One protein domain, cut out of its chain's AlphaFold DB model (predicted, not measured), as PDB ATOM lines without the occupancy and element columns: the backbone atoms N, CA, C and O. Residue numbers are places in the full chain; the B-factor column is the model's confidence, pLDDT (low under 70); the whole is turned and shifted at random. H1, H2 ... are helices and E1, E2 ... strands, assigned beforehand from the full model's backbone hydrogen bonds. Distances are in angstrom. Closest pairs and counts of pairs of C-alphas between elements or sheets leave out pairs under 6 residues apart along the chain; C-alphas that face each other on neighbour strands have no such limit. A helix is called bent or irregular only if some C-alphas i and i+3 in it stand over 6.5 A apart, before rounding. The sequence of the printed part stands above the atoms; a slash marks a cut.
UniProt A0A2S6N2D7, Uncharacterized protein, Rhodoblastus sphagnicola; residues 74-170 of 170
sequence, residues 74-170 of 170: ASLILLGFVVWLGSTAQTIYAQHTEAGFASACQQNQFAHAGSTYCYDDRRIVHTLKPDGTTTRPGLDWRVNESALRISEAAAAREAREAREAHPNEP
ATOM      1  N   ALA A  74     207.709 260.567 264.799       91.81
ATOM      2  CA  ALA A  74     208.226 259.448 265.582       91.81
ATOM      3  C   ALA A  74     208.748 259.899 266.954       91.81
ATOM      4  O   ALA A  74     208.450 259.263 267.964       91.81
ATOM      5  N   SER A  75     209.470 261.022 267.016       90.75
ATOM      6  CA  SER A  75     209.948 261.580 268.288       90.75
ATOM      7  C   SER A  75     208.808 262.068 269.184       90.75
ATOM      8  O   SER A  75     208.848 261.829 270.389       90.75
ATOM      9  N   LEU A  76     207.754 262.669 268.623       94.69
ATOM     10  CA  LEU A  76     206.558 263.038 269.388       94.69
ATOM     11  C   LEU A  76     205.812 261.814 269.931       94.69
ATOM     12  O   LEU A  76     205.385 261.831 271.085       94.69
ATOM     13  N   ILE A  77     205.688 260.745 269.139       95.00
ATOM     14  CA  ILE A  77     205.088 259.481 269.593       95.00
ATOM     15  C   ILE A  77     205.916 258.885 270.734       95.00
ATOM     16  O   ILE A  77     205.357 258.501 271.760       95.00
ATOM     17  N   LEU A  78     207.243 258.853 270.587       96.38
ATOM     18  CA  LEU A  78     208.144 258.348 271.621       96.38
ATOM     19  C   LEU A  78     208.018 259.161 272.917       96.38
ATOM     20  O   LEU A  78     207.898 258.583 273.993       96.38
ATOM     21  N   LEU A  79     207.978 260.493 272.823       95.88
ATOM     22  CA  LEU A  79     207.752 261.368 273.975       95.88
ATOM     23  C   LEU A  79     206.400 261.094 274.641       95.88
ATOM     24  O   LEU A  79     206.338 260.976 275.863       95.88
ATOM     25  N   GLY A  80     205.335 260.940 273.852       96.00
ATOM     26  CA  GLY A  80     204.018 260.566 274.364       96.00
ATOM     27  C   GLY A  80     204.044 259.232 275.113       96.00
ATOM     28  O   GLY A  80     203.473 259.124 276.196       96.00
ATOM     29  N   PHE A  81     204.770 258.246 274.587       96.56
ATOM     30  CA  PHE A  81     204.926 256.940 275.222       96.56
ATOM     31  C   PHE A  81     205.707 257.017 276.539       96.56
ATOM     32  O   PHE A  81     205.307 256.402 277.523       96.56
ATOM     33  N   VAL A  82     206.775 257.819 276.598       96.19
ATOM     34  CA  VAL A  82     207.544 258.048 277.834       96.19
ATOM     35  C   VAL A  82     206.682 258.719 278.904       96.19
ATOM     36  O   VAL A  82     206.698 258.292 280.057       96.19
ATOM     37  N   VAL A  83     205.895 259.734 278.536       95.81
ATOM     38  CA  VAL A  83     204.970 260.401 279.468       95.81
ATOM     39  C   VAL A  83     203.896 259.428 279.959       95.81
ATOM     40  O   VAL A  83     203.608 259.388 281.155       95.81
ATOM     41  N   TRP A  84     203.338 258.613 279.063       95.62
ATOM     42  CA  TRP A  84     202.346 257.599 279.417       95.62
ATOM     43  C   TRP A  84     202.914 256.550 280.382       95.62
ATOM     44  O   TRP A  84     202.311 256.304 281.424       95.62
ATOM     45  N   LEU A  85     204.102 256.005 280.097       96.44
ATOM     46  CA  LEU A  85     204.799 255.075 280.990       96.44
ATOM     47  C   LEU A  85     205.130 255.702 282.349       96.44
ATOM     48  O   LEU A  85     204.987 255.052 283.381       96.44
ATOM     49  N   GLY A  86     205.558 256.966 282.367       92.56
ATOM     50  CA  GLY A  86     205.812 257.688 283.612       92.56
ATOM     51  C   GLY A  86     204.546 257.822 284.461       92.56
ATOM     52  O   GLY A  86     204.574 257.550 285.660       92.56
ATOM     53  N   SER A  87     203.419 258.171 283.833       92.31
ATOM     54  CA  SER A  87     202.128 258.284 284.516       92.31
ATOM     55  C   SER A  87     201.634 256.942 285.057       92.31
ATOM     56  O   SER A  87     201.134 256.897 286.179       92.31
ATOM     57  N   THR A  88     201.762 255.850 284.297       91.19
ATOM     58  CA  THR A  88     201.314 254.523 284.751       91.19
ATOM     59  C   THR A  88     202.200 253.971 285.866       91.19
ATOM     60  O   THR A  88     201.695 253.410 286.842       91.19
ATOM     61  N   ALA A  89     203.515 254.196 285.791       89.62
ATOM     62  CA  ALA A  89     204.437 253.843 286.863       89.62
ATOM     63  C   ALA A  89     204.099 254.580 288.170       89.62
ATOM     64  O   ALA A  89     204.106 253.964 289.234       89.62
ATOM     65  N   GLN A  90     203.738 255.867 288.100       83.94
ATOM     66  CA  GLN A  90     203.314 256.631 289.277       83.94
ATOM     67  C   GLN A  90     202.036 256.077 289.912       83.94
ATOM     68  O   GLN A  90     201.983 255.947 291.133       83.94
ATOM     69  N   THR A  91     201.030 255.706 289.112       80.56
ATOM     70  CA  THR A  91     199.790 255.125 289.654       80.56
ATOM     71  C   THR A  91     200.031 253.780 290.332       80.56
ATOM     72  O   THR A  91     199.500 253.533 291.411       80.56
ATOM     73  N   ILE A  92     200.880 252.933 289.744       84.62
ATOM     74  CA  ILE A  92     201.229 251.623 290.314       84.62
ATOM     75  C   ILE A  92     202.025 251.805 291.611       84.62
ATOM     76  O   ILE A  92     201.762 251.131 292.605       84.62
ATOM     77  N   TYR A  93     202.974 252.744 291.626       82.81
ATOM     78  CA  TYR A  93     203.753 253.053 292.819       82.81
ATOM     79  C   TYR A  93     202.859 253.541 293.965       82.81
ATOM     80  O   TYR A  93     202.967 253.022 295.074       82.81
ATOM     81  N   ALA A  94     201.930 254.463 293.689       77.62
ATOM     82  CA  ALA A  94     200.974 254.953 294.680       77.62
ATOM     83  C   ALA A  94     200.144 253.805 295.286       77.62
ATOM     84  O   ALA A  94     200.124 253.649 296.507       77.62
ATOM     85  N   GLN A  95     199.578 252.929 294.449       79.06
ATOM     86  CA  GLN A  95     198.801 251.768 294.905       79.06
ATOM     87  C   GLN A  95     199.614 250.814 295.790       79.06
ATOM     88  O   GLN A  95     199.136 250.364 296.830       79.06
ATOM     89  N   HIS A  96     200.861 250.516 295.412       79.00
ATOM     90  CA  HIS A  96     201.726 249.659 296.225       79.00
ATOM     91  C   HIS A  96     202.085 250.296 297.567       79.00
ATOM     92  O   HIS A  96     202.118 249.599 298.583       79.00
ATOM     93  N   THR A  97     202.335 251.607 297.589       76.81
ATOM     94  CA  THR A  97     202.613 252.310 298.844       76.81
ATOM     95  C   THR A  97     201.395 252.320 299.762       76.81
ATOM     96  O   THR A  97     201.529 251.990 300.937       76.81
ATOM     97  N   GLU A  98     200.200 252.582 299.230       73.19
ATOM     98  CA  GLU A  98     198.949 252.553 299.994       73.19
ATOM     99  C   GLU A  98     198.672 251.169 300.586       73.19
ATOM    100  O   GLU A  98     198.349 251.067 301.768       73.19
ATOM    101  N   ALA A  99     198.881 250.098 299.814       77.94
ATOM    102  CA  ALA A  99     198.738 248.729 300.308       77.94
ATOM    103  C   ALA A  99     199.737 248.409 301.436       77.94
ATOM    104  O   ALA A  99     199.371 247.790 302.439       77.94
ATOM    105  N   GLY A 100     200.987 248.869 301.306       76.06
ATOM    106  CA  GLY A 100     202.003 248.740 302.350       76.06
ATOM    107  C   GLY A 100     201.577 249.435 303.643       76.06
ATOM    108  O   GLY A 100     201.584 248.819 304.711       76.06
ATOM    109  N   PHE A 101     201.119 250.682 303.541       72.50
ATOM    110  CA  PHE A 101     200.659 251.460 304.688       72.50
ATOM    111  C   PHE A 101     199.392 250.886 305.332       72.50
ATOM    112  O   PHE A 101     199.332 250.786 306.557       72.50
ATOM    113  N   ALA A 102     198.422 250.423 304.541       73.19
ATOM    114  CA  ALA A 102     197.222 249.762 305.049       73.19
ATOM    115  C   ALA A 102     197.566 248.489 305.840       73.19
ATOM    116  O   ALA A 102     197.061 248.293 306.947       73.19
ATOM    117  N   SER A 103     198.489 247.667 305.324       78.38
ATOM    118  CA  SER A 103     198.944 246.460 306.023       78.38
ATOM    119  C   SER A 103     199.661 246.783 307.338       78.38
ATOM    120  O   SER A 103     199.440 246.112 308.346       78.38
ATOM    121  N   ALA A 104     200.458 247.853 307.368       76.31
ATOM    122  CA  ALA A 104     201.136 248.305 308.575       76.31
ATOM    123  C   ALA A 104     200.156 248.887 309.608       76.31
ATOM    124  O   ALA A 104     200.301 248.619 310.801       76.31
ATOM    125  N   CYS A 105     199.123 249.625 309.186       77.25
ATOM    126  CA  CYS A 105     198.065 250.071 310.095       77.25
ATOM    127  C   CYS A 105     197.315 248.871 310.703       77.25
ATOM    128  O   CYS A 105     197.089 248.842 311.912       77.25
ATOM    129  N   GLN A 106     197.008 247.848 309.894       79.38
ATOM    130  CA  GLN A 106     196.345 246.629 310.359       79.38
ATOM    131  C   GLN A 106     197.203 245.844 311.365       79.38
ATOM    132  O   GLN A 106     196.689 245.395 312.389       79.38
ATOM    133  N   GLN A 107     198.515 245.720 311.124       80.38
ATOM    134  CA  GLN A 107     199.450 245.079 312.062       80.38
ATOM    135  C   GLN A 107     199.496 245.784 313.424       80.38
ATOM    136  O   GLN A 107     199.724 245.136 314.443       80.38
ATOM    137  N   ASN A 108     199.246 247.094 313.450       72.19
ATOM    138  CA  ASN A 108     199.231 247.901 314.665       72.19
ATOM    139  C   ASN A 108     197.820 248.105 315.258       72.19
ATOM    140  O   ASN A 108     197.664 248.935 316.148       72.19
ATOM    141  N   GLN A 109     196.811 247.348 314.804       77.81
ATOM    142  CA  GLN A 109     195.422 247.409 315.296       77.81
ATOM    143  C   GLN A 109     194.723 248.768 315.097       77.81
ATOM    144  O   GLN A 109     193.848 249.138 315.872       77.81
ATOM    145  N   PHE A 110     195.076 249.516 314.050       79.38
ATOM    146  CA  PHE A 110     194.418 250.784 313.718       79.38
ATOM    147  C   PHE A 110     193.228 250.579 312.768       79.38
ATOM    148  O   PHE A 110     193.288 249.756 311.854       79.38
ATOM    149  N   ALA A 111     192.151 251.348 312.962       63.19
ATOM    150  CA  ALA A 111     190.868 251.156 312.277       63.19
ATOM    151  C   ALA A 111     190.824 251.755 310.858       63.19
ATOM    152  O   ALA A 111     190.147 251.219 309.979       63.19
ATOM    153  N   HIS A 112     191.545 252.854 310.609       61.38
ATOM    154  CA  HIS A 112     191.552 253.545 309.314       61.38
ATOM    155  C   HIS A 112     192.962 253.976 308.905       61.38
ATOM    156  O   HIS A 112     193.737 254.440 309.741       61.38
ATOM    157  N   ALA A 113     193.277 253.839 307.615       58.56
ATOM    158  CA  ALA A 113     194.558 254.192 307.012       58.56
ATOM    159  C   ALA A 113     194.336 255.209 305.886       58.56
ATOM    160  O   ALA A 113     193.544 254.961 304.981       58.56
ATOM    161  N   GLY A 114     195.038 256.341 305.933       61.16
ATOM    162  CA  GLY A 114     195.114 257.301 304.835       61.16
ATOM    163  C   GLY A 114     196.575 257.620 304.557       61.16
ATOM    164  O   GLY A 114     197.209 258.243 305.401       61.16
ATOM    165  N   SER A 115     197.092 257.162 303.412       67.56
ATOM    166  CA  SER A 115     198.484 257.292 302.948       67.56
ATOM    167  C   SER A 115     199.549 257.114 304.044       67.56
ATOM    168  O   SER A 115     200.036 256.012 304.233       67.56
ATOM    169  N   THR A 116     199.902 258.158 304.795       70.38
ATOM    170  CA  THR A 116     200.946 258.155 305.841       70.38
ATOM    171  C   THR A 116     200.419 258.207 307.280       70.38
ATOM    172  O   THR A 116     201.204 258.327 308.223       70.38
ATOM    173  N   TYR A 117     199.103 258.168 307.473       72.69
ATOM    174  CA  TYR A 117     198.447 258.338 308.765       72.69
ATOM    175  C   TYR A 117     197.507 257.166 309.063       72.69
ATOM    176  O   TYR A 117     196.674 256.805 308.232       72.69
ATOM    177  N   CYS A 118     197.607 256.601 310.264       78.75
ATOM    178  CA  CYS A 118     196.645 255.636 310.794       78.75
ATOM    179  C   CYS A 118     195.804 256.283 311.901       78.75
ATOM    180  O   CYS A 118     196.287 257.179 312.594       78.75
ATOM    181  N   TYR A 119     194.583 255.803 312.117       74.94
ATOM    182  CA  TYR A 119     193.726 256.235 313.223       74.94
ATOM    183  C   TYR A 119     193.486 255.090 314.204       74.94
ATOM    184  O   TYR A 119     193.123 253.987 313.799       74.94
ATOM    185  N   ASP A 120     193.645 255.377 315.492       74.06
ATOM    186  CA  ASP A 120     193.164 254.515 316.580       74.06
ATOM    187  C   ASP A 120     191.630 254.618 316.727       74.06
ATOM    188  O   ASP A 120     191.023 255.583 316.251       74.06
ATOM    189  N   ASP A 121     190.999 253.687 317.446       75.06
ATOM    190  CA  ASP A 121     189.558 253.665 317.763       75.06
ATOM    191  C   ASP A 121     189.093 254.960 318.448       75.06
ATOM    192  O   ASP A 121     187.939 255.383 318.361       75.06
ATOM    193  N   ARG A 122     190.029 255.642 319.111       69.44
ATOM    194  CA  ARG A 122     189.833 256.947 319.757       69.44
ATOM    195  C   ARG A 122     190.029 258.138 318.813       69.44
ATOM    196  O   ARG A 122     190.117 259.268 319.288       69.44
ATOM    197  N   ARG A 123     190.129 257.899 317.500       67.31
ATOM    198  CA  ARG A 123     190.428 258.888 316.447       67.31
ATOM    199  C   ARG A 123     191.737 259.654 316.663       67.31
ATOM    200  O   ARG A 123     191.855 260.812 316.281       67.31
ATOM    201  N   ILE A 124     192.735 259.033 317.285       71.69
ATOM    202  CA  ILE A 124     194.062 259.646 317.419       71.69
ATOM    203  C   ILE A 124     194.837 259.360 316.137       71.69
ATOM    204  O   ILE A 124     194.944 258.204 315.739       71.69
ATOM    205  N   VAL A 125     195.366 260.405 315.499       74.88
ATOM    206  CA  VAL A 125     196.215 260.274 314.311       74.88
ATOM    207  C   VAL A 125     197.575 259.718 314.734       74.88
ATOM    208  O   VAL A 125     198.208 260.260 315.632       74.88
ATOM    209  N   HIS A 126     198.053 258.668 314.083       76.69
ATOM    210  CA  HIS A 126     199.403 258.131 314.220       76.69
ATOM    211  C   HIS A 126     200.125 258.294 312.889       76.69
ATOM    212  O   HIS A 126     199.635 257.838 311.859       76.69
ATOM    213  N   THR A 127     201.296 258.930 312.895       77.50
ATOM    214  CA  THR A 127     202.108 259.039 311.678       77.50
ATOM    215  C   THR A 127     202.889 257.746 311.495       77.50
ATOM    216  O   THR A 127     203.639 257.342 312.394       77.50
ATOM    217  N   LEU A 128     202.718 257.108 310.339       75.44
ATOM    218  CA  LEU A 128     203.466 255.919 309.972       75.44
ATOM    219  C   LEU A 128     204.780 256.333 309.303       75.44
ATOM    220  O   LEU A 128     204.794 257.101 308.340       75.44
ATOM    221  N   LYS A 129     205.901 255.843 309.829       75.69
ATOM    222  CA  LYS A 129     207.208 256.010 309.191       75.69
ATOM    223  C   LYS A 129     207.361 255.017 308.035       75.69
ATOM    224  O   LYS A 129     206.732 253.958 308.062       75.69
ATOM    225  N   PRO A 130     208.240 255.303 307.057       69.25
ATOM    226  CA  PRO A 130     208.564 254.354 305.988       69.25
ATOM    227  C   PRO A 130     209.095 253.014 306.522       69.25
ATOM    228  O   PRO A 130     208.919 251.987 305.878       69.25
ATOM    229  N   ASP A 131     209.667 253.010 307.728       73.12
ATOM    230  CA  ASP A 131     210.177 251.816 308.412       73.12
ATOM    231  C   ASP A 131     209.058 250.924 308.998       73.12
ATOM    232  O   ASP A 131     209.342 249.945 309.684       73.12
ATOM    233  N   GLY A 132     207.782 251.294 308.828       64.06
ATOM    234  CA  GLY A 132     206.620 250.594 309.395       64.06
ATOM    235  C   GLY A 132     206.361 250.886 310.878       64.06
ATOM    236  O   GLY A 132     205.345 250.464 311.429       64.06
ATOM    237  N   THR A 133     207.243 251.641 311.534       73.56
ATOM    238  CA  THR A 133     207.038 252.081 312.918       73.56
ATOM    239  C   THR A 133     206.031 253.225 312.986       73.56
ATOM    240  O   THR A 133     205.993 254.105 312.122       73.56
ATOM    241  N   THR A 134     205.216 253.239 314.038       70.62
ATOM    242  CA  THR A 134     204.274 254.330 314.288       70.62
ATOM    243  C   THR A 134     204.837 255.249 315.357       70.62
ATOM    244  O   THR A 134     205.250 254.820 316.434       70.62
ATOM    245  N   THR A 135     204.884 256.547 315.069       68.69
ATOM    246  CA  THR A 135     205.136 257.545 316.108       68.69
ATOM    247  C   THR A 135     203.812 258.137 316.528       68.69
ATOM    248  O   THR A 135     203.115 258.759 315.725       68.69
ATOM    249  N   ARG A 136     203.474 257.958 317.806       62.75
ATOM    250  CA  ARG A 136     202.404 258.719 318.441       62.75
ATOM    251  C   ARG A 136     202.786 260.200 318.319       62.75
ATOM    252  O   ARG A 136     203.898 260.540 318.738       62.75
ATOM    253  N   PRO A 137     201.958 261.064 317.710       61.34
ATOM    254  CA  PRO A 137     202.275 262.480 317.661       61.34
ATOM    255  C   PRO A 137     202.458 262.958 319.099       61.34
ATOM    256  O   PRO A 137     201.704 262.568 319.997       61.34
ATOM    257  N   GLY A 138     203.515 263.740 319.325       52.59
ATOM    258  CA  GLY A 138     203.755 264.366 320.620       52.59
ATOM    259  C   GLY A 138     202.489 265.072 321.103       52.59
ATOM    260  O   GLY A 138     201.679 265.518 320.293       52.59
ATOM    261  N   LEU A 139     202.321 265.137 322.423       51.16
ATOM    262  CA  LEU A 139     201.126 265.567 323.163       51.16
ATOM    263  C   LEU A 139     200.599 266.995 322.865       51.16
ATOM    264  O   LEU A 139     199.779 267.505 323.625       51.16
ATOM    265  N   ASP A 140     201.032 267.654 321.792       57.25
ATOM    266  CA  ASP A 140     200.463 268.915 321.330       57.25
ATOM    267  C   ASP A 140     199.102 268.667 320.674       57.25
ATOM    268  O   ASP A 140     198.946 268.551 319.454       57.25
ATOM    269  N   TRP A 141     198.082 268.607 321.530       56.81
ATOM    270  CA  TRP A 141     196.678 268.436 321.161       56.81
ATOM    271  C   TRP A 141     196.242 269.398 320.043       56.81
ATOM    272  O   TRP A 141     195.441 269.015 319.204       56.81
ATOM    273  N   ARG A 142     196.815 270.608 319.975       62.22
ATOM    274  CA  ARG A 142     196.516 271.608 318.936       62.22
ATOM    275  C   ARG A 142     196.958 271.189 317.537       62.22
ATOM    276  O   ARG A 142     196.238 271.434 316.571       62.22
ATOM    277  N   VAL A 143     198.134 270.571 317.415       60.53
ATOM    278  CA  VAL A 143     198.622 270.067 316.122       60.53
ATOM    279  C   VAL A 143     197.762 268.878 315.702       60.53
ATOM    280  O   VAL A 143     197.316 268.818 314.556       60.53
ATOM    281  N   ASN A 144     197.427 268.007 316.657       65.06
ATOM    282  CA  ASN A 144     196.567 266.852 316.424       65.06
ATOM    283  C   ASN A 144     195.126 267.256 316.056       65.06
ATOM    284  O   ASN A 144     194.557 266.694 315.135       65.06
ATOM    285  N   GLU A 145     194.560 268.284 316.691       73.94
ATOM    286  CA  GLU A 145     193.222 268.809 316.386       73.94
ATOM    287  C   GLU A 145     193.160 269.401 314.972       73.94
ATOM    288  O   GLU A 145     192.187 269.196 314.249       73.94
ATOM    289  N   SER A 146     194.211 270.109 314.545       75.00
ATOM    290  CA  SER A 146     194.277 270.640 313.181       75.00
ATOM    291  C   SER A 146     194.345 269.524 312.133       75.00
ATOM    292  O   SER A 146     193.618 269.575 311.140       75.00
ATOM    293  N   ALA A 147     195.147 268.484 312.390       68.06
ATOM    294  CA  ALA A 147     195.243 267.309 311.533       68.06
ATOM    295  C   ALA A 147     193.915 266.539 311.501       68.06
ATOM    296  O   ALA A 147     193.437 266.208 310.420       68.06
ATOM    297  N   LEU A 148     193.277 266.369 312.664       70.81
ATOM    298  CA  LEU A 148     191.970 265.736 312.811       70.81
ATOM    299  C   LEU A 148     190.891 266.472 312.008       70.81
ATOM    300  O   LEU A 148     190.135 265.851 311.268       70.81
ATOM    301  N   ARG A 149     190.836 267.808 312.087       78.56
ATOM    302  CA  ARG A 149     189.867 268.595 311.307       78.56
ATOM    303  C   ARG A 149     190.104 268.475 309.807       78.56
ATOM    304  O   ARG A 149     189.142 268.411 309.048       78.56
ATOM    305  N   ILE A 150     191.364 268.452 309.366       74.12
ATOM    306  CA  ILE A 150     191.697 268.283 307.944       74.12
ATOM    307  C   ILE A 150     191.292 266.884 307.472       74.12
ATOM    308  O   ILE A 150     190.700 266.761 306.400       74.12
ATOM    309  N   SER A 151     191.550 265.849 308.273       66.19
ATOM    310  CA  SER A 151     191.155 264.483 307.941       66.19
ATOM    311  C   SER A 151     189.647 264.277 307.955       66.19
ATOM    312  O   SER A 151     189.116 263.648 307.049       66.19
ATOM    313  N   GLU A 152     188.936 264.852 308.926       74.19
ATOM    314  CA  GLU A 152     187.473 264.794 308.977       74.19
ATOM    315  C   GLU A 152     186.856 265.544 307.795       74.19
ATOM    316  O   GLU A 152     185.908 265.057 307.182       74.19
ATOM    317  N   ALA A 153     187.424 266.691 307.409       82.12
ATOM    318  CA  ALA A 153     187.001 267.409 306.214       82.12
ATOM    319  C   ALA A 153     187.274 266.612 304.928       82.12
ATOM    320  O   ALA A 153     186.454 266.643 304.013       82.12
ATOM    321  N   ALA A 154     188.399 265.894 304.843       74.06
ATOM    322  CA  ALA A 154     188.713 265.032 303.706       74.06
ATOM    323  C   ALA A 154     187.757 263.833 303.622       74.06
ATOM    324  O   ALA A 154     187.110 263.662 302.593       74.06
ATOM    325  N   ALA A 155     187.568 263.103 304.724       70.38
ATOM    326  CA  ALA A 155     186.631 261.985 304.809       70.38
ATOM    327  C   ALA A 155     185.186 262.421 304.517       70.38
ATOM    328  O   ALA A 155     184.437 261.714 303.848       70.38
ATOM    329  N   ALA A 156     184.780 263.615 304.961       79.44
ATOM    330  CA  ALA A 156     183.462 264.160 304.649       79.44
ATOM    331  C   ALA A 156     183.291 264.511 303.161       79.44
ATOM    332  O   ALA A 156     182.171 264.434 302.657       79.44
ATOM    333  N   ARG A 157     184.362 264.903 302.457       81.50
ATOM    334  CA  ARG A 157     184.327 265.101 300.999       81.50
ATOM    335  C   ARG A 157     184.223 263.769 300.272       81.50
ATOM    336  O   ARG A 157     183.307 263.617 299.477       81.50
ATOM    337  N   GLU A 158     185.058 262.798 300.623       75.94
ATOM    338  CA  GLU A 158     185.011 261.455 300.030       75.94
ATOM    339  C   GLU A 158     183.652 260.784 300.254       75.94
ATOM    340  O   GLU A 158     183.074 260.232 299.327       75.94
ATOM    341  N   ALA A 159     183.069 260.907 301.449       72.31
ATOM    342  CA  ALA A 159     181.736 260.377 301.731       72.31
ATOM    343  C   ALA A 159     180.624 261.069 300.919       72.31
ATOM    344  O   ALA A 159     179.603 260.448 300.622       72.31
ATOM    345  N   ARG A 160     180.788 262.352 300.564       81.00
ATOM    346  CA  ARG A 160     179.855 263.057 299.667       81.00
ATOM    347  C   ARG A 160     180.041 262.607 298.224       81.00
ATOM    348  O   ARG A 160     179.055 262.261 297.587       81.00
ATOM    349  N   GLU A 161     181.281 262.537 297.758       82.94
ATOM    350  CA  GLU A 161     181.625 262.064 296.415       82.94
ATOM    351  C   GLU A 161     181.169 260.611 296.198       82.94
ATOM    352  O   GLU A 161     180.597 260.296 295.158       82.94
ATOM    353  N   ALA A 162     181.299 259.742 297.205       72.81
ATOM    354  CA  ALA A 162     180.805 258.367 297.162       72.81
ATOM    355  C   ALA A 162     179.268 258.288 297.068       72.81
ATOM    356  O   ALA A 162     178.738 257.484 296.303       72.81
ATOM    357  N   ARG A 163     178.539 259.149 297.796       75.25
ATOM    358  CA  ARG A 163     177.067 259.240 297.706       75.25
ATOM    359  C   ARG A 163     176.597 259.792 296.363       75.25
ATOM    360  O   ARG A 163     175.560 259.373 295.863       75.25
ATOM    361  N   GLU A 164     177.345 260.725 295.786       77.75
ATOM    362  CA  GLU A 164     177.066 261.270 294.456       77.75
ATOM    363  C   GLU A 164     177.382 260.256 293.345       77.75
ATOM    364  O   GLU A 164     176.679 260.218 292.337       77.75
ATOM    365  N   ALA A 165     178.389 259.401 293.544       74.12
ATOM    366  CA  ALA A 165     178.740 258.330 292.616       74.12
ATOM    367  C   ALA A 165     177.735 257.158 292.629       74.12
ATOM    368  O   ALA A 165     177.519 256.542 291.586       74.12
ATOM    369  N   HIS A 166     177.089 256.876 293.769       65.94
ATOM    370  CA  HIS A 166     176.141 255.762 293.939       65.94
ATOM    371  C   HIS A 166     174.782 256.215 294.517       65.94
ATOM    372  O   HIS A 166     174.435 255.863 295.643       65.94
ATOM    373  N   PRO A 167     173.953 256.967 293.766       68.25
ATOM    374  CA  PRO A 167     172.710 257.542 294.293       68.25
ATOM    375  C   PRO A 167     171.570 256.532 294.545       68.25
ATOM    376  O   PRO A 167     170.529 256.931 295.059       68.25
ATOM    377  N   ASN A 168     171.731 255.253 294.176       70.56
ATOM    378  CA  ASN A 168     170.664 254.238 294.214       70.56
ATOM    379  C   ASN A 168     171.019 252.954 294.996       70.56
ATOM    380  O   ASN A 168     170.272 251.982 294.899       70.56
ATOM    381  N   GLU A 169     172.123 252.916 295.748       52.19
ATOM    382  CA  GLU A 169     172.417 251.797 296.659       52.19
ATOM    383  C   GLU A 169     171.945 252.148 298.087       52.19
ATOM    384  O   GLU A 169     172.450 253.120 298.655       52.19
ATOM    385  N   PRO A 170     170.933 251.441 298.632       54.50
ATOM    386  CA  PRO A 170     170.412 251.653 299.984       54.50
ATOM    387  C   PRO A 170     171.327 251.116 301.091       54.50
ATOM    388  O   PRO A 170     172.022 250.100 300.861       54.50
TER     389      PRO A 170
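This is residues 74 to 170 of the 170 residues of an uncharacterized protein of Rhodoblastus sphagnicola (UniProt A0A2S6N2D7). A small sheet of three short strands, E1, E2 and E3, sits at the corner of a wide V whose two arms are the long helices H1 and H2. The late part of H1, residues 98 to 106, packs on the sheet while residues 74 to 93 of H1 stick out as a long arm; H2 passes the sheet with residues 144 to 155 and sticks out with residues 156 to 165, followed by the tail 166 to 170. The printed part has 97 residues, with two named helices and three named strands in the order H1, E1, E2, E3, H2, and the sheet runs E1, E2, E3, antiparallel throughout. The class is mostly helix. The whole is loose, with a radius of gyration of the C-alphas of 18.1 A and spans of 58 by 42 by 26 A, and the arm of H1, residues 74 to 93, makes its length.

The sheet is made of E1, residues 112 to 114, E2, residues 117 to 119, and E3, residues 125 to 128. It is a meander, each strand the antiparallel neighbour of the one before. E1 and E2 form a hairpin, with 163 degrees between their directions; N 117 and O 114 are within hydrogen-bond range at 2.8 A, and N 119 and O 112 at 2.9 A. E2 and E3 form a second hairpin, with 138 degrees between their directions; N 126 and O 118 are within hydrogen-bond range at 2.7 A. E1 and E3 are the edge strands. After E3, residues 134 to 135 pair antiparallel with residues 127 to 128 of E3. H1, residues 74 to 107, is on the sheet and stands at the sheet's level, at a height of 2.4 A. The closest C-alphas of H1 and E1 are those of Ala 102 and Ala 113, 5.5 A apart. For H1 and E2 they are those of Cys 105 and Cys 118, 5.8 A apart, and for H1 and E3 those of Phe 101 and Leu 128, 7.5 A apart. H2, residues 141 to 165, only grazes the sheet with its residues 144 to 155. The closest C-alphas of E3 and H2 are those of Val 125 and Asn 144, 6.9 A apart. H1 and H2 are apart. In H1 and H2 every O i to N i+4 pair is within hydrogen-bond range.

E1, E2 and E3 measure 6.8 A, 6.8 A and 9.5 A from first to last C-alpha. C-alpha 125, where E3 begins, is at (196.215, 260.274, 314.311). H1 has 34 residues and measures 49.4 A, from C-alpha 74 at (208.226, 259.448, 265.582) to C-alpha 107 at (199.450, 245.079, 312.062). H2 has 25 residues and measures 35.2 A, and its last C-alpha, 165, is at (178.740, 258.330, 292.616). Neither helix is bent.

The C-alphas of Ala 74 and Leu 139 are the two farthest apart, at 58.3 A. Residues 74 to 93 of H1 stand free, and so do residues 156 to 170, of which 156 to 165 belong to H2. Without these stretches the body has 62 residues, spans 31 by 22 by 19 A and has a radius of gyration of 11.2 A. The printed part has no cut and ends at residue 170, the chain's last residue. The links H1 to E1, E1 to E2 and E2 to E3 are tight, and the link E3 to H2, with 12 residues between them, is long. The mean pLDDT of the printed part is 75.6; 25 residues are under 70, among them residues 111 to 115 and 135 to 144.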